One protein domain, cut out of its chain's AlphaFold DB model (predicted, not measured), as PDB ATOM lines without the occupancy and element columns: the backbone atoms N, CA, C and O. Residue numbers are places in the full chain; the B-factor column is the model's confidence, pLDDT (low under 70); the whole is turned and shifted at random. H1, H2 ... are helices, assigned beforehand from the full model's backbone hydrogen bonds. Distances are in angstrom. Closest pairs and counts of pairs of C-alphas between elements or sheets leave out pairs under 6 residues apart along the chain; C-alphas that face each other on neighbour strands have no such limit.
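Overview. This is residues 238 to 383 of the 642 residues of an uncharacterized protein of Ignavibacteria bacterium (UniProt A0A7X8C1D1). Two lobes, each an up-and-down bundle of three helices, each running against the one before, make the arms of an open V: H1 to H3, then H4 to H6, joined at the point by residues 304 to 307. The 146 printed residues, with six named helices and no named strand, are all helix in class, loose (radius of gyration of the C-alphas 20.6 A) and flat, spanning 57 by 44 by 18 A.

Arrangement. H1, residues 238 to 255, and H2, residues 259 to 274, form a hairpin; their closest C-alphas, Ala 253 and Ala 262, are 4.2 A apart. H3, residues 280 to 303, touches H2 at a shallow tilt of 10 degrees, closest C-alphas Leu 266 and Ile 290, 6.6 A. H3 and H4, residues 308 to 330, are apart. H5, residues 334 to 353, touches H4, closest C-alphas Ala 329 and Ala 340, 4.8 A. H6, residues 358 to 383, touches H5, closest C-alphas Ala 337 and Ile 375, 6.0 A. Every O i to N i+4 pair is within hydrogen-bond range in H1, H2 and H3, against 18 of 19 in H4, 14 of 16 in H5 and 20 of 22 in H6.

Along the chain. H1 begins at C-alpha 238 (-43.333, 14.965, -44.431). H6, 35.8 A long, ends at C-alpha 383 (-60.037, 53.090, -21.561).

Size, cuts and confidence. The printed part has no cut; pLDDT is under 70 in residues 301 to 308.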
ATOM      1  N   ASN A 238     -42.919  13.604 -44.117       92.81
ATOM      2  CA  ASN A 238     -43.333  14.965 -44.431       92.81
ATOM      3  C   ASN A 238     -42.196  15.741 -45.096       92.81
ATOM      4  O   ASN A 238     -42.449  16.447 -46.066       92.81
ATOM      5  N   TYR A 239     -40.953  15.577 -44.639       93.94
ATOM      6  CA  TYR A 239     -39.796  16.240 -45.233       93.94
ATOM      7  C   TYR A 239     -39.625  15.878 -46.709       93.94
ATOM      8  O   TYR A 239     -39.535  16.777 -47.539       93.94
ATOM      9  N   TYR A 240     -39.659  14.594 -47.076       91.50
ATOM     10  CA  TYR A 240     -39.521  14.201 -48.484       91.50
ATOM     11  C   TYR A 240     -40.690  14.686 -49.354       91.50
ATOM     12  O   TYR A 240     -40.477  15.138 -50.482       91.50
ATOM     13  N   LYS A 241     -41.923  14.654 -48.831       92.25
ATOM     14  CA  LYS A 241     -43.100  15.193 -49.535       92.25
ATOM     15  C   LYS A 241     -42.963  16.704 -49.741       92.25
ATOM     16  O   LYS A 241     -43.084  17.180 -50.864       92.25
ATOM     17  N   LEU A 242     -42.629  17.455 -48.698       92.69
ATOM     18  CA  LEU A 242     -42.514  18.913 -48.766       92.69
ATOM     19  C   LEU A 242     -41.311  19.361 -49.586       92.69
ATOM     20  O   LEU A 242     -41.428  20.320 -50.337       92.69
ATOM     21  N   LYS A 243     -40.189  18.639 -49.537       94.62
ATOM     22  CA  LYS A 243     -39.027  18.919 -50.385       94.62
ATOM     23  C   LYS A 243     -39.381  18.860 -51.871       94.62
ATOM     24  O   LYS A 243     -38.961  19.721 -52.636       94.62
ATOM     25  N   THR A 244     -40.207  17.894 -52.282       92.56
ATOM     26  CA  THR A 244     -40.680  17.835 -53.676       92.56
ATOM     27  C   THR A 244     -41.666  18.957 -54.004       92.56
ATOM     28  O   THR A 244     -41.577  19.537 -55.083       92.56
ATOM     29  N   VAL A 245     -42.563  19.325 -53.081       92.81
ATOM     30  CA  VAL A 245     -43.462  20.483 -53.245       92.81
ATOM     31  C   VAL A 245     -42.676  21.785 -53.405       92.81
ATOM     32  O   VAL A 245     -42.940  22.535 -54.343       92.81
ATOM     33  N   VAL A 246     -41.686  22.032 -52.544       93.06
ATOM     34  CA  VAL A 246     -40.825  23.222 -52.591       93.06
ATOM     35  C   VAL A 246     -40.038  23.267 -53.896       93.06
ATOM     36  O   VAL A 246     -40.096  24.276 -54.593       93.06
ATOM     37  N   ALA A 247     -39.398  22.164 -54.293       92.75
ATOM     38  CA  ALA A 247     -38.678  22.089 -55.562       92.75
ATOM     39  C   ALA A 247     -39.594  22.365 -56.772       92.75
ATOM     40  O   ALA A 247     -39.231  23.122 -57.669       92.75
ATOM     41  N   ASN A 248     -40.813  21.813 -56.775       92.44
ATOM     42  CA  ASN A 248     -41.798  22.056 -57.831       92.44
ATOM     43  C   ASN A 248     -42.305  23.507 -57.839       92.44
ATOM     44  O   ASN A 248     -42.544  24.066 -58.909       92.44
ATOM     45  N   ALA A 249     -42.492  24.120 -56.669       92.50
ATOM     46  CA  ALA A 249     -42.899  25.517 -56.549       92.50
ATOM     47  C   ALA A 249     -41.800  26.463 -57.047       92.50
ATOM     48  O   ALA A 249     -42.102  27.411 -57.768       92.50
ATOM     49  N   ILE A 250     -40.538  26.163 -56.726       92.69
ATOM     50  CA  ILE A 250     -39.367  26.884 -57.234       92.69
ATOM     51  C   ILE A 250     -39.290  26.770 -58.761       92.69
ATOM     52  O   ILE A 250     -39.201  27.794 -59.432       92.69
ATOM     53  N   ALA A 251     -39.414  25.559 -59.317       91.44
ATOM     54  CA  ALA A 251     -39.396  25.349 -60.765       91.44
ATOM     55  C   ALA A 251     -40.528  26.114 -61.479       91.44
ATOM     56  O   ALA A 251     -40.286  26.820 -62.454       91.44
ATOM     57  N   LYS A 252     -41.758  26.066 -60.948       90.25
ATOM     58  CA  LYS A 252     -42.892  26.839 -61.487       90.25
ATOM     59  C   LYS A 252     -42.679  28.349 -61.394       90.25
ATOM     60  O   LYS A 252     -43.093  29.080 -62.293       90.25
ATOM     61  N   ALA A 253     -42.068  28.821 -60.308       89.12
ATOM     62  CA  ALA A 253     -41.739  30.229 -60.126       89.12
ATOM     63  C   ALA A 253     -40.668  30.707 -61.120       89.12
ATOM     64  O   ALA A 253     -40.676  31.875 -61.497       89.12
ATOM     65  N   ASP A 254     -39.778  29.817 -61.569       86.00
ATOM     66  CA  ASP A 254     -38.809  30.111 -62.627       86.00
ATOM     67  C   ASP A 254     -39.420  30.153 -64.028       86.00
ATOM     68  O   ASP A 254     -39.010  30.972 -64.848       86.00
ATOM     69  N   GLU A 255     -40.398  29.291 -64.303       87.50
ATOM     70  CA  GLU A 255     -41.062  29.205 -65.609       87.50
ATOM     71  C   GLU A 255     -42.079  30.333 -65.853       87.50
ATOM     72  O   GLU A 255     -42.403  30.642 -67.000       87.50
ATOM     73  N   THR A 256     -42.617  30.947 -64.795       85.38
ATOM     74  CA  THR A 256     -43.674  31.958 -64.919       85.38
ATOM     75  C   THR A 256     -43.117  33.374 -65.063       85.38
ATOM     76  O   THR A 256     -42.468  33.906 -64.170       85.38
ATOM     77  N   GLU A 257     -43.464  34.049 -66.163       76.94
ATOM     78  CA  GLU A 257     -43.119  35.467 -66.380       76.94
ATOM     79  C   GLU A 257     -43.928  36.424 -65.480       76.94
ATOM     80  O   GLU A 257     -43.527  37.561 -65.227       76.94
ATOM     81  N   ASN A 258     -45.081  35.977 -64.968       80.44
ATOM     82  CA  ASN A 258     -45.923  36.772 -64.081       80.44
ATOM     83  C   ASN A 258     -45.449  36.665 -62.622       80.44
ATOM     84  O   ASN A 258     -45.706  35.669 -61.939       80.44
ATOM     85  N   PHE A 259     -44.840  37.746 -62.127       80.31
ATOM     86  CA  PHE A 259     -44.344  37.863 -60.754       80.31
ATOM     87  C   PHE A 259     -45.401  37.556 -59.687       80.31
ATOM     88  O   PHE A 259     -45.096  36.903 -58.690       80.31
ATOM     89  N   ALA A 260     -46.646  38.009 -59.869       81.06
ATOM     90  CA  ALA A 260     -47.701  37.776 -58.885       81.06
ATOM     91  C   ALA A 260     -48.033  36.282 -58.774       81.06
ATOM     92  O   ALA A 260     -48.200  35.767 -57.669       81.06
ATOM     93  N   THR A 261     -48.060  35.578 -59.908       84.19
ATOM     94  CA  THR A 261     -48.291  34.131 -59.957       84.19
ATOM     95  C   THR A 261     -47.137  33.370 -59.308       84.19
ATOM     96  O   THR A 261     -47.385  32.577 -58.403       84.19
ATOM     97  N   ALA A 262     -45.887  33.678 -59.676       86.12
ATOM     98  CA  ALA A 262     -44.692  33.058 -59.099       86.12
ATOM     99  C   ALA A 262     -44.609  33.264 -57.574       86.12
ATOM    100  O   ALA A 262     -44.381  32.324 -56.809       86.12
ATOM    101  N   ARG A 263     -44.886  34.490 -57.110       86.88
ATOM    102  CA  ARG A 263     -44.932  34.836 -55.684       86.88
ATOM    103  C   ARG A 263     -46.024  34.057 -54.949       86.88
ATOM    104  O   ARG A 263     -45.771  33.554 -53.857       86.88
ATOM    105  N   ASN A 264     -47.221  33.948 -55.524       89.69
ATOM    106  CA  ASN A 264     -48.326  33.217 -54.904       89.69
ATOM    107  C   ASN A 264     -48.026  31.717 -54.791       89.69
ATOM    108  O   ASN A 264     -48.289  31.140 -53.741       89.69
ATOM    109  N   THR A 265     -47.398  31.106 -55.802       90.56
ATOM    110  CA  THR A 265     -46.988  29.691 -55.751       90.56
ATOM    111  C   THR A 265     -45.981  29.422 -54.626       90.56
ATOM    112  O   THR A 265     -46.103  28.425 -53.915       90.56
ATOM    113  N   LEU A 266     -45.027  30.330 -54.395       92.06
ATOM    114  CA  LEU A 266     -44.099  30.219 -53.262       92.06
ATOM    115  C   LEU A 266     -44.791  30.435 -51.906       92.06
ATOM    116  O   LEU A 266     -44.458  29.756 -50.939       92.06
ATOM    117  N   ILE A 267     -45.774  31.341 -51.822       90.56
ATOM    118  CA  ILE A 267     -46.576  31.544 -50.602       90.56
ATOM    119  C   ILE A 267     -47.407  30.297 -50.280       90.56
ATOM    120  O   ILE A 267     -47.519  29.929 -49.111       90.56
ATOM    121  N   GLU A 268     -47.993  29.645 -51.284       91.88
ATOM    122  CA  GLU A 268     -48.736  28.392 -51.106       91.88
ATOM    123  C   GLU A 268     -47.829  27.282 -50.569       91.88
ATOM    124  O   GLU A 268     -48.156  26.686 -49.543       91.88
ATOM    125  N   ALA A 269     -46.644  27.096 -51.163       91.38
ATOM    126  CA  ALA A 269     -45.649  26.151 -50.654       91.38
ATOM    127  C   ALA A 269     -45.209  26.494 -49.218       91.38
ATOM    128  O   ALA A 269     -45.078  25.611 -48.372       91.38
ATOM    129  N   GLN A 270     -45.043  27.784 -48.905       91.56
ATOM    130  CA  GLN A 270     -44.691  28.251 -47.565       91.56
ATOM    131  C   GLN A 270     -45.795  27.964 -46.531       91.56
ATOM    132  O   GLN A 270     -45.488  27.633 -45.384       91.56
ATOM    133  N   LYS A 271     -47.071  28.104 -46.913       92.44
ATOM    134  CA  LYS A 271     -48.215  27.751 -46.059       92.44
ATOM    135  C   LYS A 271     -48.250  26.251 -45.795       92.44
ATOM    136  O   LYS A 271     -48.322  25.852 -44.638       92.44
ATOM    137  N   GLU A 272     -48.092  25.440 -46.837       90.88
ATOM    138  CA  GLU A 272     -48.081  23.979 -46.713       90.88
ATOM    139  C   GLU A 272     -46.953  23.484 -45.789       90.88
ATOM    140  O   GLU A 272     -47.133  22.534 -45.028       90.88
ATOM    141  N   LEU A 273     -45.819  24.193 -45.763       91.38
ATOM    142  CA  LEU A 273     -44.698  23.926 -44.857       91.38
ATOM    143  C   LEU A 273     -44.962  24.301 -43.393       91.38
ATOM    144  O   LEU A 273     -44.374  23.707 -42.487       91.38
ATOM    145  N   LYS A 274     -45.807  25.307 -43.133       89.00
ATOM    146  CA  LYS A 274     -46.138  25.732 -41.762       89.00
ATOM    147  C   LYS A 274     -47.020  24.717 -41.045       89.00
ATOM    148  O   LYS A 274     -46.830  24.530 -39.845       89.00
ATOM    149  N   ASP A 275     -47.919  24.071 -41.781       87.81
ATOM    150  CA  ASP A 275     -48.975  23.216 -41.229       87.81
ATOM    151  C   ASP A 275     -48.519  21.772 -40.959       87.81
ATOM    152  O   ASP A 275     -49.273  20.967 -40.412       87.81
ATOM    153  N   LYS A 276     -47.289  21.417 -41.347       89.56
ATOM    154  CA  LYS A 276     -46.759  20.055 -41.247       89.56
ATOM    155  C   LYS A 276     -45.708  19.905 -40.158       89.56
ATOM    156  O   LYS A 276     -44.937  20.816 -39.852       89.56
ATOM    157  N   VAL A 277     -45.673  18.700 -39.596       87.50
ATOM    158  CA  VAL A 277     -44.731  18.308 -38.553       87.50
ATOM    159  C   VAL A 277     -43.378  18.000 -39.193       87.50
ATOM    160  O   VAL A 277     -43.280  17.127 -40.056       87.50
ATOM    161  N   LEU A 278     -42.355  18.750 -38.783       90.50
ATOM    162  CA  LEU A 278     -40.976  18.667 -39.264       90.50
ATOM    163  C   LEU A 278     -40.010  18.934 -38.109       90.50
ATOM    164  O   LEU A 278     -40.330  19.688 -37.183       90.50
ATOM    165  N   LYS A 279     -38.790  18.394 -38.205       89.69
ATOM    166  CA  LYS A 279     -37.691  18.829 -37.333       89.69
ATOM    167  C   LYS A 279     -37.323  20.278 -37.661       89.69
ATOM    168  O   LYS A 279     -37.461  20.722 -38.801       89.69
ATOM    169  N   ARG A 280     -36.830  21.013 -36.662       90.81
ATOM    170  CA  ARG A 280     -36.435  22.421 -36.820       90.81
ATOM    171  C   ARG A 280     -35.452  22.611 -37.976       90.81
ATOM    172  O   ARG A 280     -35.709  23.432 -38.841       90.81
ATOM    173  N   ASP A 281     -34.413  21.788 -38.033       91.31
ATOM    174  CA  ASP A 281     -33.361  21.907 -39.048       91.31
ATOM    175  C   ASP A 281     -33.902  21.670 -40.470       91.31
ATOM    176  O   ASP A 281     -33.579  22.406 -41.396       91.31
ATOM    177  N   GLN A 282     -34.799  20.690 -40.628       90.94
ATOM    178  CA  GLN A 282     -35.486  20.396 -41.893       90.94
ATOM    179  C   GLN A 282     -36.405  21.540 -42.326       90.94
ATOM    180  O   GLN A 282     -36.507  21.866 -43.508       90.94
ATOM    181  N   LYS A 283     -37.103  22.140 -41.358       91.12
ATOM    182  CA  LYS A 283     -37.973  23.290 -41.582       91.12
ATOM    183  C   LYS A 283     -37.135  24.480 -42.052       91.12
ATOM    184  O   LYS A 283     -37.446  25.063 -43.087       91.12
ATOM    185  N   ASP A 284     -36.054  24.783 -41.343       90.81
ATOM    186  CA  ASP A 284     -35.152  25.892 -41.654       90.81
ATOM    187  C   ASP A 284     -34.499  25.730 -43.042       90.81
ATOM    188  O   ASP A 284     -34.451  26.707 -43.789       90.81
ATOM    189  N   GLU A 285     -34.098  24.511 -43.437       93.94
ATOM    190  CA  GLU A 285     -33.589  24.206 -44.789       93.94
ATOM    191  C   GLU A 285     -34.605  24.593 -45.877       93.94
ATOM    192  O   GLU A 285     -34.302  25.391 -46.766       93.94
ATOM    193  N   LEU A 286     -35.840  24.088 -45.785       93.44
ATOM    194  CA  LEU A 286     -36.857  24.332 -46.812       93.44
ATOM    195  C   LEU A 286     -37.339  25.794 -46.833       93.44
ATOM    196  O   LEU A 286     -37.616  26.347 -47.899       93.44
ATOM    197  N   PHE A 287     -37.420  26.459 -45.673       92.44
ATOM    198  CA  PHE A 287     -37.713  27.896 -45.622       92.44
ATOM    199  C   PHE A 287     -36.583  28.737 -46.220       92.44
ATOM    200  O   PHE A 287     -36.874  29.769 -46.829       92.44
ATOM    201  N   ALA A 288     -35.323  28.326 -46.060       93.12
ATOM    202  CA  ALA A 288     -34.189  29.011 -46.668       93.12
ATOM    203  C   ALA A 288     -34.240  28.919 -48.200       93.12
ATOM    204  O   ALA A 288     -34.068  29.942 -48.863       93.12
ATOM    205  N   GLU A 289     -34.567  27.750 -48.764       92.62
ATOM    206  CA  GLU A 289     -34.749  27.584 -50.215       92.62
ATOM    207  C   GLU A 289     -35.841  28.516 -50.771       92.62
ATOM    208  O   GLU A 289     -35.613  29.237 -51.745       92.62
ATOM    209  N   ILE A 290     -37.007  28.578 -50.114       92.00
ATOM    210  CA  ILE A 290     -38.095  29.491 -50.503       92.00
ATOM    211  C   ILE A 290     -37.661  30.961 -50.379       92.00
ATOM    212  O   ILE A 290     -37.976  31.773 -51.253       92.00
ATOM    213  N   ARG A 291     -36.960  31.328 -49.297       91.06
ATOM    214  CA  ARG A 291     -36.516  32.710 -49.052       91.06
ATOM    215  C   ARG A 291     -35.548  33.178 -50.134       91.06
ATOM    216  O   ARG A 291     -35.792  34.229 -50.718       91.06
ATOM    217  N   ASN A 292     -34.540  32.367 -50.455       91.00
ATOM    218  CA  ASN A 292     -33.601  32.660 -51.538       91.00
ATOM    219  C   ASN A 292     -34.351  32.902 -52.854       91.00
ATOM    220  O   ASN A 292     -34.046  33.842 -53.587       91.00
ATOM    221  N   LYS A 293     -35.409  32.122 -53.120       90.25
ATOM    222  CA  LYS A 293     -36.201  32.305 -54.334       90.25
ATOM    223  C   LYS A 293     -37.048  33.574 -54.346       90.25
ATOM    224  O   LYS A 293     -37.197  34.194 -55.399       90.25
ATOM    225  N   PHE A 294     -37.587  33.990 -53.201       88.31
ATOM    226  CA  PHE A 294     -38.240  35.295 -53.094       88.31
ATOM    227  C   PHE A 294     -37.271  36.445 -53.366       88.31
ATOM    228  O   PHE A 294     -37.673  37.416 -54.009       88.31
ATOM    229  N   ASP A 295     -36.025  36.335 -52.906       86.44
ATOM    230  CA  ASP A 295     -35.001  37.352 -53.145       86.44
ATOM    231  C   ASP A 295     -34.660  37.443 -54.642       86.44
ATOM    232  O   ASP A 295     -34.719  38.534 -55.209       86.44
ATOM    233  N   GLU A 296     -34.468  36.312 -55.328       85.31
ATOM    234  CA  GLU A 296     -34.258  36.275 -56.787       85.31
ATOM    235  C   GLU A 296     -35.441  36.861 -57.580       85.31
ATOM    236  O   GLU A 296     -35.263  37.639 -58.521       85.31
ATOM    237  N   LEU A 297     -36.675  36.512 -57.201       84.25
ATOM    238  CA  LEU A 297     -37.888  37.073 -57.805       84.25
ATOM    239  C   LEU A 297     -37.955  38.587 -57.613       84.25
ATOM    240  O   LEU A 297     -38.368  39.315 -58.517       84.25
ATOM    241  N   ARG A 298     -37.571  39.067 -56.429       80.62
ATOM    242  CA  ARG A 298     -37.556  40.490 -56.102       80.62
ATOM    243  C   ARG A 298     -36.511  41.235 -56.926       80.62
ATOM    244  O   ARG A 298     -36.811  42.336 -57.381       80.62
ATOM    245  N   GLU A 299     -35.338  40.649 -57.157       79.06
ATOM    246  CA  GLU A 299     -34.333  41.217 -58.059       79.06
ATOM    247  C   GLU A 299     -34.855  41.307 -59.499       79.06
ATOM    248  O   GLU A 299     -34.897  42.411 -60.044       79.06
ATOM    249  N   LYS A 300     -35.407  40.219 -60.059       72.62
ATOM    250  CA  LYS A 300     -36.039  40.226 -61.397       72.62
ATOM    251  C   LYS A 300     -37.161  41.264 -61.518       72.62
ATOM    252  O   LYS A 300     -37.311  41.930 -62.539       72.62
ATOM    253  N   PHE A 301     -37.963  41.432 -60.469       65.75
ATOM    254  CA  PHE A 301     -39.037  42.426 -60.432       65.75
ATOM    255  C   PHE A 301     -38.509  43.865 -60.391       65.75
ATOM    256  O   PHE A 301     -39.119  44.760 -60.982       65.75
ATOM    257  N   ASN A 302     -37.394  44.098 -59.697       64.06
ATOM    258  CA  ASN A 302     -36.759  45.411 -59.605       64.06
ATOM    259  C   ASN A 302     -36.058  45.819 -60.913       64.06
ATOM    260  O   ASN A 302     -35.940  47.016 -61.174       64.06
ATOM    261  N   GLU A 303     -35.642  44.862 -61.748       61.75
ATOM    262  CA  GLU A 303     -35.079  45.132 -63.080       61.75
ATOM    263  C   GLU A 303     -36.123  45.694 -64.071       61.75
ATOM    264  O   GLU A 303     -35.778  46.477 -64.960       61.75
ATOM    265  N   VAL A 304     -37.418  45.399 -63.882       59.88
ATOM    266  CA  VAL A 304     -38.526  45.977 -64.668       59.88
ATOM    267  C   VAL A 304     -38.937  47.340 -64.082       59.88
ATOM    268  O   VAL A 304     -39.826  47.443 -63.224       59.88
ATOM    269  N   ARG A 305     -38.263  48.407 -64.534       57.75
ATOM    270  CA  ARG A 305     -38.564  49.811 -64.189       57.75
ATOM    271  C   ARG A 305     -39.956  50.222 -64.701       57.75
ATOM    272  O   ARG A 305     -40.210  50.136 -65.897       57.75
ATOM    273  N   LEU A 306     -40.822  50.704 -63.802       59.25
ATOM    274  CA  LEU A 306     -42.006  51.494 -64.181       59.25
ATOM    275  C   LEU A 306     -41.553  52.790 -64.856       59.25
ATOM    276  O   LEU A 306     -40.499  53.330 -64.501       59.25
ATOM    277  N   THR A 307     -42.354  53.303 -65.784       65.06
ATOM    278  CA  THR A 307     -42.169  54.658 -66.304       65.06
ATOM    279  C   THR A 307     -42.576  55.682 -65.239       65.06
ATOM    280  O   THR A 307     -43.444  55.422 -64.403       65.06
ATOM    281  N   ASP A 308     -41.952  56.861 -65.258       66.62
ATOM    282  CA  ASP A 308     -42.231  57.924 -64.280       66.62
ATOM    283  C   ASP A 308     -43.715  58.369 -64.300       66.62
ATOM    284  O   ASP A 308     -44.260  58.775 -63.277       66.62
ATOM    285  N   GLU A 309     -44.403  58.207 -65.436       71.75
ATOM    286  CA  GLU A 309     -45.834  58.509 -65.606       71.75
ATOM    287  C   GLU A 309     -46.751  57.548 -64.826       71.75
ATOM    288  O   GLU A 309     -47.747  57.972 -64.236       71.75
ATOM    289  N   GLU A 310     -46.412  56.256 -64.777       71.06
ATOM    290  CA  GLU A 310     -47.181  55.252 -64.030       71.06
ATOM    291  C   GLU A 310     -46.986  55.398 -62.515       71.06
ATOM    292  O   GLU A 310     -47.908  55.142 -61.736       71.06
ATOM    293  N   ILE A 311     -45.801  55.844 -62.088       77.25
ATOM    294  CA  ILE A 311     -45.499  56.151 -60.685       77.25
ATOM    295  C   ILE A 311     -46.349  57.329 -60.196       77.25
ATOM    296  O   ILE A 311     -46.970  57.237 -59.136       77.25
ATOM    297  N   GLU A 312     -46.421  58.403 -60.980       80.62
ATOM    298  CA  GLU A 312     -47.152  59.614 -60.601       80.62
ATOM    299  C   GLU A 312     -48.674  59.387 -60.565       80.62
ATOM    300  O   GLU A 312     -49.352  59.803 -59.623       80.62
ATOM    301  N   ALA A 313     -49.219  58.638 -61.530       83.06
ATOM    302  CA  ALA A 313     -50.638  58.278 -61.544       83.06
ATOM    303  C   ALA A 313     -51.041  57.399 -60.346       83.06
ATOM    304  O   ALA A 313     -52.154  57.513 -59.823       83.06
ATOM    305  N   ASN A 314     -50.142  56.519 -59.899       84.88
ATOM    306  CA  ASN A 314     -50.356  55.714 -58.700       84.88
ATOM    307  C   ASN A 314     -50.284  56.568 -57.431       84.88
ATOM    308  O   ASN A 314     -51.085  56.357 -56.523       84.88
ATOM    309  N   TYR A 315     -49.369  57.540 -57.365       87.88
ATOM    310  CA  TYR A 315     -49.235  58.416 -56.201       87.88
ATOM    311  C   TYR A 315     -50.506  59.227 -55.955       87.88
ATOM    312  O   TYR A 315     -51.024  59.201 -54.842       87.88
ATOM    313  N   GLN A 316     -51.071  59.843 -56.999       87.69
ATOM    314  CA  GLN A 316     -52.292  60.650 -56.879       87.69
ATOM    315  C   GLN A 316     -53.486  59.847 -56.341       87.69
ATOM    316  O   GLN A 316     -54.176  60.308 -55.434       87.69
ATOM    317  N   LYS A 317     -53.692  58.618 -56.833       88.12
ATOM    318  CA  LYS A 317     -54.785  57.743 -56.366       88.12
ATOM    319  C   LYS A 317     -54.643  57.364 -54.896       88.12
ATOM    320  O   LYS A 317     -55.622  57.349 -54.159       88.12
ATOM    321  N   VAL A 318     -53.426  57.026 -54.468       88.75
ATOM    322  CA  VAL A 318     -53.176  56.656 -53.070       88.75
ATOM    323  C   VAL A 318     -53.281  57.890 -52.173       88.75
ATOM    324  O   VAL A 318     -53.836  57.801 -51.083       88.75
ATOM    325  N   GLN A 319     -52.793  59.042 -52.631       91.50
ATOM    326  CA  GLN A 319     -52.860  60.296 -51.890       91.50
ATOM    327  C   GLN A 319     -54.304  60.732 -51.610       91.50
ATOM    328  O   GLN A 319     -54.576  61.184 -50.501       91.50
ATOM    329  N   GLU A 320     -55.224  60.563 -52.563       91.31
ATOM    330  CA  GLU A 320     -56.651  60.862 -52.377       91.31
ATOM    331  C   GLU A 320     -57.249  60.019 -51.238       91.31
ATOM    332  O   GLU A 320     -57.754  60.570 -50.262       91.31
ATOM    333  N   VAL A 321     -57.056  58.696 -51.281       90.81
ATOM    334  CA  VAL A 321     -57.547  57.771 -50.239       90.81
ATOM    335  C   VAL A 321     -56.940  58.075 -48.867       90.81
ATOM    336  O   VAL A 321     -57.629  58.035 -47.847       90.81
ATOM    337  N   VAL A 322     -55.640  58.385 -48.816       91.06
ATOM    338  CA  VAL A 322     -54.953  58.734 -47.564       91.06
ATOM    339  C   VAL A 322     -55.471  60.058 -47.005       91.06
ATOM    340  O   VAL A 322     -55.693  60.150 -45.800       91.06
ATOM    341  N   SER A 323     -55.705  61.052 -47.862       90.31
ATOM    342  CA  SER A 323     -56.214  62.367 -47.455       90.31
ATOM    343  C   SER A 323     -57.637  62.265 -46.906       90.31
ATOM    344  O   SER A 323     -57.908  62.803 -45.837       90.31
ATOM    345  N   GLU A 324     -58.518  61.502 -47.563       90.81
ATOM    346  CA  GLU A 324     -59.879  61.242 -47.072       90.81
ATOM    347  C   GLU A 324     -59.880  60.511 -45.720       90.81
ATOM    348  O   GLU A 324     -60.652  60.844 -44.816       90.81
ATOM    349  N   ALA A 325     -59.003  59.513 -45.552       90.25
ATOM    350  CA  ALA A 325     -58.883  58.775 -44.297       90.25
ATOM    351  C   ALA A 325     -58.347  59.659 -43.159       90.25
ATOM    352  O   ALA A 325     -58.842  59.570 -42.033       90.25
ATOM    353  N   VAL A 326     -57.374  60.525 -43.454       91.38
ATOM    354  CA  VAL A 326     -56.822  61.516 -42.518       91.38
ATOM    355  C   VAL A 326     -57.883  62.541 -42.122       91.38
ATOM    356  O   VAL A 326     -58.094  62.743 -40.931       91.38
ATOM    357  N   GLU A 327     -58.610  63.122 -43.076       91.25
ATOM    358  CA  GLU A 327     -59.648  64.123 -42.799       91.25
ATOM    359  C   GLU A 327     -60.794  63.540 -41.959       91.25
ATOM    360  O   GLU A 327     -61.271  64.170 -41.011       91.25
ATOM    361  N   PHE A 328     -61.215  62.306 -42.253       90.19
ATOM    362  CA  PHE A 328     -62.212  61.614 -41.439       90.19
ATOM    363  C   PHE A 328     -61.719  61.389 -40.005       90.19
ATOM    364  O   PHE A 328     -62.470  61.571 -39.048       90.19
ATOM    365  N   ALA A 329     -60.456  60.996 -39.857       89.12
ATOM    366  CA  ALA A 329     -59.851  60.692 -38.573       89.12
ATOM    367  C   ALA A 329     -59.552  61.944 -37.727       89.12
ATOM    368  O   ALA A 329     -59.701  61.903 -36.509       89.12
ATOM    369  N   GLU A 330     -59.207  63.077 -38.345       88.81
ATOM    370  CA  GLU A 330     -59.003  64.356 -37.649       88.81
ATOM    371  C   GLU A 330     -60.299  64.945 -37.078       88.81
ATOM    372  O   GLU A 330     -60.269  65.612 -36.037       88.81
ATOM    373  N   ASN A 331     -61.424  64.673 -37.741       87.94
ATOM    374  CA  ASN A 331     -62.757  65.122 -37.340       87.94
ATOM    375  C   ASN A 331     -63.521  64.090 -36.494       87.94
ATOM    376  O   ASN A 331     -64.671  64.332 -36.121       87.94
ATOM    377  N   ALA A 332     -62.913  62.938 -36.195       87.50
ATOM    378  CA  ALA A 332     -63.570  61.868 -35.460       87.50
ATOM    379  C   ALA A 332     -63.843  62.266 -34.002       87.50
ATOM    380  O   ALA A 332     -62.985  62.797 -33.293       87.50
ATOM    381  N   THR A 333     -65.055  61.968 -33.538       85.56
ATOM    382  CA  THR A 333     -65.398  62.024 -32.112       85.56
ATOM    383  C   THR A 333     -64.896  60.778 -31.381       85.56
ATOM    384  O   THR A 333     -64.493  59.798 -32.007       85.56
ATOM    385  N   GLN A 334     -64.939  60.788 -30.045       77.00
ATOM    386  CA  GLN A 334     -64.459  59.666 -29.231       77.00
ATOM    387  C   GLN A 334     -65.205  58.355 -29.535       77.00
ATOM    388  O   GLN A 334     -64.571  57.319 -29.687       77.00
ATOM    389  N   GLU A 335     -66.517  58.413 -29.785       80.00
ATOM    390  CA  GLU A 335     -67.319  57.246 -30.194       80.00
ATOM    391  C   GLU A 335     -66.943  56.704 -31.590       80.00
ATOM    392  O   GLU A 335     -67.171  55.533 -31.885       80.00
ATOM    393  N   GLN A 336     -66.346  57.536 -32.450       86.50
ATOM    394  CA  GLN A 336     -65.958  57.194 -33.824       86.50
ATOM    395  C   GLN A 336     -64.469  56.837 -33.958       86.50
ATOM    396  O   GLN A 336     -64.006  56.528 -35.058       86.50
ATOM    397  N   ALA A 337     -63.707  56.861 -32.861       85.81
ATOM    398  CA  ALA A 337     -62.262  56.642 -32.871       85.81
ATOM    399  C   ALA A 337     -61.875  55.252 -33.416       85.81
ATOM    400  O   ALA A 337     -60.872  55.123 -34.119       85.81
ATOM    401  N   MET A 338     -62.693  54.220 -33.170       86.75
ATOM    402  CA  MET A 338     -62.479  52.874 -33.725       86.75
ATOM    403  C   MET A 338     -62.690  52.818 -35.243       86.75
ATOM    404  O   MET A 338     -61.863  52.252 -35.959       86.75
ATOM    405  N   ASP A 339     -63.752  53.449 -35.746       87.69
ATOM    406  CA  ASP A 339     -64.040  53.503 -37.184       87.69
ATOM    407  C   ASP A 339     -62.971  54.316 -37.928       87.69
ATOM    408  O   ASP A 339     -62.534  53.949 -39.022       87.69
ATOM    409  N   ALA A 340     -62.496  55.401 -37.309       89.81
ATOM    410  CA  ALA A 340     -61.399  56.211 -37.822       89.81
ATOM    411  C   ALA A 340     -60.078  55.430 -37.861       89.81
ATOM    412  O   ALA A 340     -59.366  55.467 -38.866       89.81
ATOM    413  N   ARG A 341     -59.786  54.645 -36.815       90.31
ATOM    414  CA  ARG A 341     -58.634  53.738 -36.784       90.31
ATOM    415  C   ARG A 341     -58.693  52.725 -37.924       90.31
ATOM    416  O   ARG A 341     -57.686  52.520 -38.596       90.31
ATOM    417  N   GLN A 342     -59.854  52.112 -38.161       90.88
ATOM    418  CA  GLN A 342     -60.011  51.117 -39.222       90.88
ATOM    419  C   GLN A 342     -59.787  51.725 -40.611       90.88
ATOM    420  O   GLN A 342     -59.016  51.175 -41.392       90.88
ATOM    421  N   LYS A 343     -60.359  52.900 -40.895       89.56
ATOM    422  CA  LYS A 343     -60.139  53.588 -42.178       89.56
ATOM    423  C   LYS A 343     -58.673  53.935 -42.434       89.56
ATOM    424  O   LYS A 343     -58.212  53.839 -43.569       89.56
ATOM    425  N   LEU A 344     -57.918  54.297 -41.395       91.69
ATOM    426  CA  LEU A 344     -56.476  54.518 -41.528       91.69
ATOM    427  C   LEU A 344     -55.712  53.209 -41.805       91.69
ATOM    428  O   LEU A 344     -54.744  53.235 -42.564       91.69
ATOM    429  N   ILE A 345     -56.130  52.069 -41.239       90.25
ATOM    430  CA  ILE A 345     -55.560  50.744 -41.565       90.25
ATOM    431  C   ILE A 345     -55.827  50.397 -43.031       90.25
ATOM    432  O   ILE A 345     -54.912  49.966 -43.735       90.25
ATOM    433  N   ASP A 346     -57.050  50.624 -43.502       89.62
ATOM    434  CA  ASP A 346     -57.433  50.351 -44.887       89.62
ATOM    435  C   ASP A 346     -56.602  51.217 -45.852       89.62
ATOM    436  O   ASP A 346     -56.019  50.700 -46.808       89.62
ATOM    437  N   ALA A 347     -56.409  52.506 -45.537       89.69
ATOM    438  CA  ALA A 347     -55.521  53.400 -46.287       89.69
ATOM    439  C   ALA A 347     -54.049  52.934 -46.278       89.69
ATOM    440  O   ALA A 347     -53.367  52.998 -47.304       89.69
ATOM    441  N   GLN A 348     -53.543  52.390 -45.159       90.12
ATOM    442  CA  GLN A 348     -52.213  51.760 -45.119       90.12
ATOM    443  C   GLN A 348     -52.122  50.516 -46.010       90.12
ATOM    444  O   GLN A 348     -51.056  50.255 -46.575       90.12
ATOM    445  N   GLY A 349     -53.206  49.744 -46.126       86.94
ATOM    446  CA  GLY A 349     -53.320  48.626 -47.063       86.94
ATOM    447  C   GLY A 349     -53.138  49.094 -48.504       86.94
ATOM    448  O   GLY A 349     -52.267  48.588 -49.211       86.94
ATOM    449  N   VAL A 350     -53.848  50.159 -48.884       86.94
ATOM    450  CA  VAL A 350     -53.767  50.763 -50.221       86.94
ATOM    451  C   VAL A 350     -52.343  51.255 -50.540       86.94
ATOM    452  O   VAL A 350     -51.815  50.943 -51.604       86.94
ATOM    453  N   ILE A 351     -51.633  51.916 -49.612       87.06
ATOM    454  CA  ILE A 351     -50.221  52.330 -49.831       87.06
ATOM    455  C   ILE A 351     -49.300  51.130 -50.141       87.06
ATOM    456  O   ILE A 351     -48.312  51.248 -50.880       87.06
ATOM    457  N   LYS A 352     -49.576  49.961 -49.550       84.25
ATOM    458  CA  LYS A 352     -48.769  48.749 -49.756       84.25
ATOM    459  C   LYS A 352     -49.036  48.105 -51.116       84.25
ATOM    460  O   LYS A 352     -48.090  47.574 -51.696       84.25
ATOM    461  N   GLU A 353     -50.267  48.184 -51.616       84.56
ATOM    462  CA  GLU A 353     -50.688  47.585 -52.888       84.56
ATOM    463  C   GLU A 353     -50.119  48.311 -54.115       84.56
ATOM    464  O   GLU A 353     -49.739  47.663 -55.091       84.56
ATOM    465  N   TYR A 354     -49.981  49.637 -54.060       79.94
ATOM    466  CA  TYR A 354     -49.451  50.420 -55.179       79.94
ATOM    467  C   TYR A 354     -47.909  50.487 -55.181       79.94
ATOM    468  O   TYR A 354     -47.238  50.588 -54.141       79.94
ATOM    469  N   ARG A 355     -47.312  50.447 -56.382       75.94
ATOM    470  CA  ARG A 355     -45.872  50.687 -56.585       75.94
ATOM    471  C   ARG A 355     -45.615  52.194 -56.538       75.94
ATOM    472  O   ARG A 355     -46.027  52.923 -57.433       75.94
ATOM    473  N   LEU A 356     -44.899  52.621 -55.502       79.19
ATOM    474  CA  LEU A 356     -44.488  54.003 -55.273       79.19
ATOM    475  C   LEU A 356     -43.015  54.028 -54.831       79.19
ATOM    476  O   LEU A 356     -42.592  53.108 -54.115       79.19
ATOM    477  N   PRO A 357     -42.249  55.067 -55.201       80.88
ATOM    478  CA  PRO A 357     -40.959  55.393 -54.621       80.88
ATOM    479  C   PRO A 357     -40.995  55.409 -53.094       80.88
ATOM    480  O   PRO A 357     -41.983  55.793 -52.466       80.88
ATOM    481  N   TYR A 358     -39.869  55.038 -52.489       78.19
ATOM    482  CA  TYR A 358     -39.726  55.005 -51.035       78.19
ATOM    483  C   TYR A 358     -40.029  56.362 -50.376       78.19
ATOM    484  O   TYR A 358     -40.664  56.399 -49.325       78.19
ATOM    485  N   SER A 359     -39.638  57.470 -51.016       81.19
ATOM    486  CA  SER A 359     -39.922  58.834 -50.552       81.19
ATOM    487  C   SER A 359     -41.424  59.103 -50.421       81.19
ATOM    488  O   SER A 359     -41.878  59.509 -49.354       81.19
ATOM    489  N   GLN A 360     -42.193  58.794 -51.466       84.38
ATOM    490  CA  GLN A 360     -43.645  58.972 -51.515       84.38
ATOM    491  C   GLN A 360     -44.378  58.047 -50.528       84.38
ATOM    492  O   GLN A 360     -45.305  58.478 -49.846       84.38
ATOM    493  N   LYS A 361     -43.933  56.790 -50.372       85.38
ATOM    494  CA  LYS A 361     -44.495  55.891 -49.343       85.38
ATOM    495  C   LYS A 361     -44.263  56.422 -47.935       85.38
ATOM    496  O   LYS A 361     -45.188  56.417 -47.126       85.38
ATOM    497  N   ASN A 362     -43.043  56.866 -47.632       84.69
ATOM    498  CA  ASN A 362     -42.720  57.399 -46.310       84.69
ATOM    499  C   ASN A 362     -43.537  58.648 -45.979       84.69
ATOM    500  O   ASN A 362     -43.964  58.788 -44.837       84.69
ATOM    501  N   GLU A 363     -43.777  59.524 -46.953       90.88
ATOM    502  CA  GLU A 363     -44.615  60.708 -46.770       90.88
ATOM    503  C   GLU A 363     -46.053  60.336 -46.379       90.88
ATOM    504  O   GLU A 363     -46.548  60.791 -45.347       90.88
ATOM    505  N   LEU A 364     -46.697  59.450 -47.144       91.44
ATOM    506  CA  LEU A 364     -48.075  59.020 -46.884       91.44
ATOM    507  C   LEU A 364     -48.196  58.268 -45.547       91.44
ATOM    508  O   LEU A 364     -49.118  58.513 -44.769       91.44
ATOM    509  N   PHE A 365     -47.225  57.410 -45.210       91.31
ATOM    510  CA  PHE A 365     -47.186  56.773 -43.890       91.31
ATOM    511  C   PHE A 365     -46.951  57.774 -42.755       91.31
ATOM    512  O   PHE A 365     -47.498  57.585 -41.669       91.31
ATOM    513  N   ALA A 366     -46.160  58.829 -42.969       91.12
ATOM    514  CA  ALA A 366     -45.937  59.864 -41.964       91.12
ATOM    515  C   ALA A 366     -47.215  60.671 -41.680       91.12
ATOM    516  O   ALA A 366     -47.476  60.985 -40.519       91.12
ATOM    517  N   GLN A 367     -48.027  60.955 -42.704       90.56
ATOM    518  CA  GLN A 367     -49.341  61.590 -42.537       90.56
ATOM    519  C   GLN A 367     -50.275  60.706 -41.699       90.56
ATOM    520  O   GLN A 367     -50.817  61.159 -40.694       90.56
ATOM    521  N   ILE A 368     -50.365  59.415 -42.033       91.75
ATOM    522  CA  ILE A 368     -51.183  58.450 -41.285       91.75
ATOM    523  C   ILE A 368     -50.713  58.304 -39.827       91.75
ATOM    524  O   ILE A 368     -51.544  58.274 -38.920       91.75
ATOM    525  N   ARG A 369     -49.397  58.223 -39.570       91.56
ATOM    526  CA  ARG A 369     -48.844  58.056 -38.209       91.56
ATOM    527  C   ARG A 369     -49.257  59.182 -37.265       91.56
ATOM    528  O   ARG A 369     -49.682  58.888 -36.155       91.56
ATOM    529  N   LYS A 370     -49.195  60.438 -37.720       89.38
ATOM    530  CA  LYS A 370     -49.578  61.605 -36.903       89.38
ATOM    531  C   LYS A 370     -51.019  61.517 -36.405       89.38
ATOM    532  O   LYS A 370     -51.302  61.848 -35.259       89.38
ATOM    533  N   VAL A 371     -51.931  61.065 -37.261       90.31
ATOM    534  CA  VAL A 371     -53.350  60.952 -36.901       90.31
ATOM    535  C   VAL A 371     -53.613  59.705 -36.053       90.31
ATOM    536  O   VAL A 371     -54.426  59.742 -35.132       90.31
ATOM    537  N   PHE A 372     -52.875  58.618 -36.298       90.06
ATOM    538  CA  PHE A 372     -52.918  57.415 -35.463       90.06
ATOM    539  C   PHE A 372     -52.510  57.674 -34.017       90.06
ATOM    540  O   PHE A 372     -53.146  57.130 -33.121       90.06
ATOM    541  N   GLU A 373     -51.459  58.464 -33.789       88.62
ATOM    542  CA  GLU A 373     -51.016  58.837 -32.439       88.62
ATOM    543  C   GLU A 373     -52.164  59.501 -31.672       88.62
ATOM    544  O   GLU A 373     -52.556  59.017 -30.615       88.62
ATOM    545  N   ARG A 374     -52.819  60.491 -32.287       87.62
ATOM    546  CA  ARG A 374     -53.980  61.167 -31.699       87.62
ATOM    547  C   ARG A 374     -55.156  60.226 -31.412       87.62
ATOM    548  O   ARG A 374     -55.772  60.328 -30.356       87.62
ATOM    549  N   ILE A 375     -55.490  59.322 -32.336       89.94
ATOM    550  CA  ILE A 375     -56.576  58.347 -32.121       89.94
ATOM    551  C   ILE A 375     -56.225  57.372 -30.997       89.94
ATOM    552  O   ILE A 375     -57.086  57.035 -30.187       89.94
ATOM    553  N   ASN A 376     -54.974  56.920 -30.932       88.75
ATOM    554  CA  ASN A 376     -54.522  56.035 -29.868       88.75
ATOM    555  C   ASN A 376     -54.600  56.726 -28.503       88.75
ATOM    556  O   ASN A 376     -55.042  56.086 -27.553       88.75
ATOM    557  N   ASP A 377     -54.250  58.012 -28.420       88.25
ATOM    558  CA  ASP A 377     -54.397  58.802 -27.194       88.25
ATOM    559  C   ASP A 377     -55.874  58.899 -26.772       88.25
ATOM    560  O   ASP A 377     -56.207  58.604 -25.627       88.25
ATOM    561  N   MET A 378     -56.789  59.187 -27.707       86.25
ATOM    562  CA  MET A 378     -58.235  59.235 -27.426       86.25
ATOM    563  C   MET A 378     -58.795  57.892 -26.926       86.25
ATOM    564  O   MET A 378     -59.619  57.858 -26.007       86.25
ATOM    565  N   LEU A 379     -58.349  56.779 -27.518       85.81
ATOM    566  CA  LEU A 379     -58.736  55.427 -27.103       85.81
ATOM    567  C   LEU A 379     -58.124  55.041 -25.749       85.81
ATOM    568  O   LEU A 379     -58.757  54.341 -24.955       85.81
ATOM    569  N   ALA A 380     -56.898  55.487 -25.470       88.50
ATOM    570  CA  ALA A 380     -56.245  55.279 -24.185       88.50
ATOM    571  C   ALA A 380     -56.970  56.040 -23.066       88.50
ATOM    572  O   ALA A 380     -57.264  55.447 -22.028       88.50
ATOM    573  N   GLU A 381     -57.334  57.304 -23.302       89.44
ATOM    574  CA  GLU A 381     -58.121  58.112 -22.368       89.44
ATOM    575  C   GLU A 381     -59.502  57.498 -22.099       89.44
ATOM    576  O   GLU A 381     -59.925  57.416 -20.946       89.44
ATOM    577  N   GLU A 382     -60.204  57.015 -23.131       86.94
ATOM    578  CA  GLU A 382     -61.501  56.343 -22.963       86.94
ATOM    579  C   GLU A 382     -61.369  55.086 -22.094       86.94
ATOM    580  O   GLU A 382     -62.164  54.855 -21.175       86.94
ATOM    581  N   LYS A 383     -60.329  54.285 -22.349       87.81
ATOM    582  CA  LYS A 383     -60.037  53.090 -21.561       87.81
ATOM    583  C   LYS A 383     -59.735  53.445 -20.108       87.81
ATOM    584  O   LYS A 383     -60.279  52.803 -19.212       87.81
TER     585      LYS A 383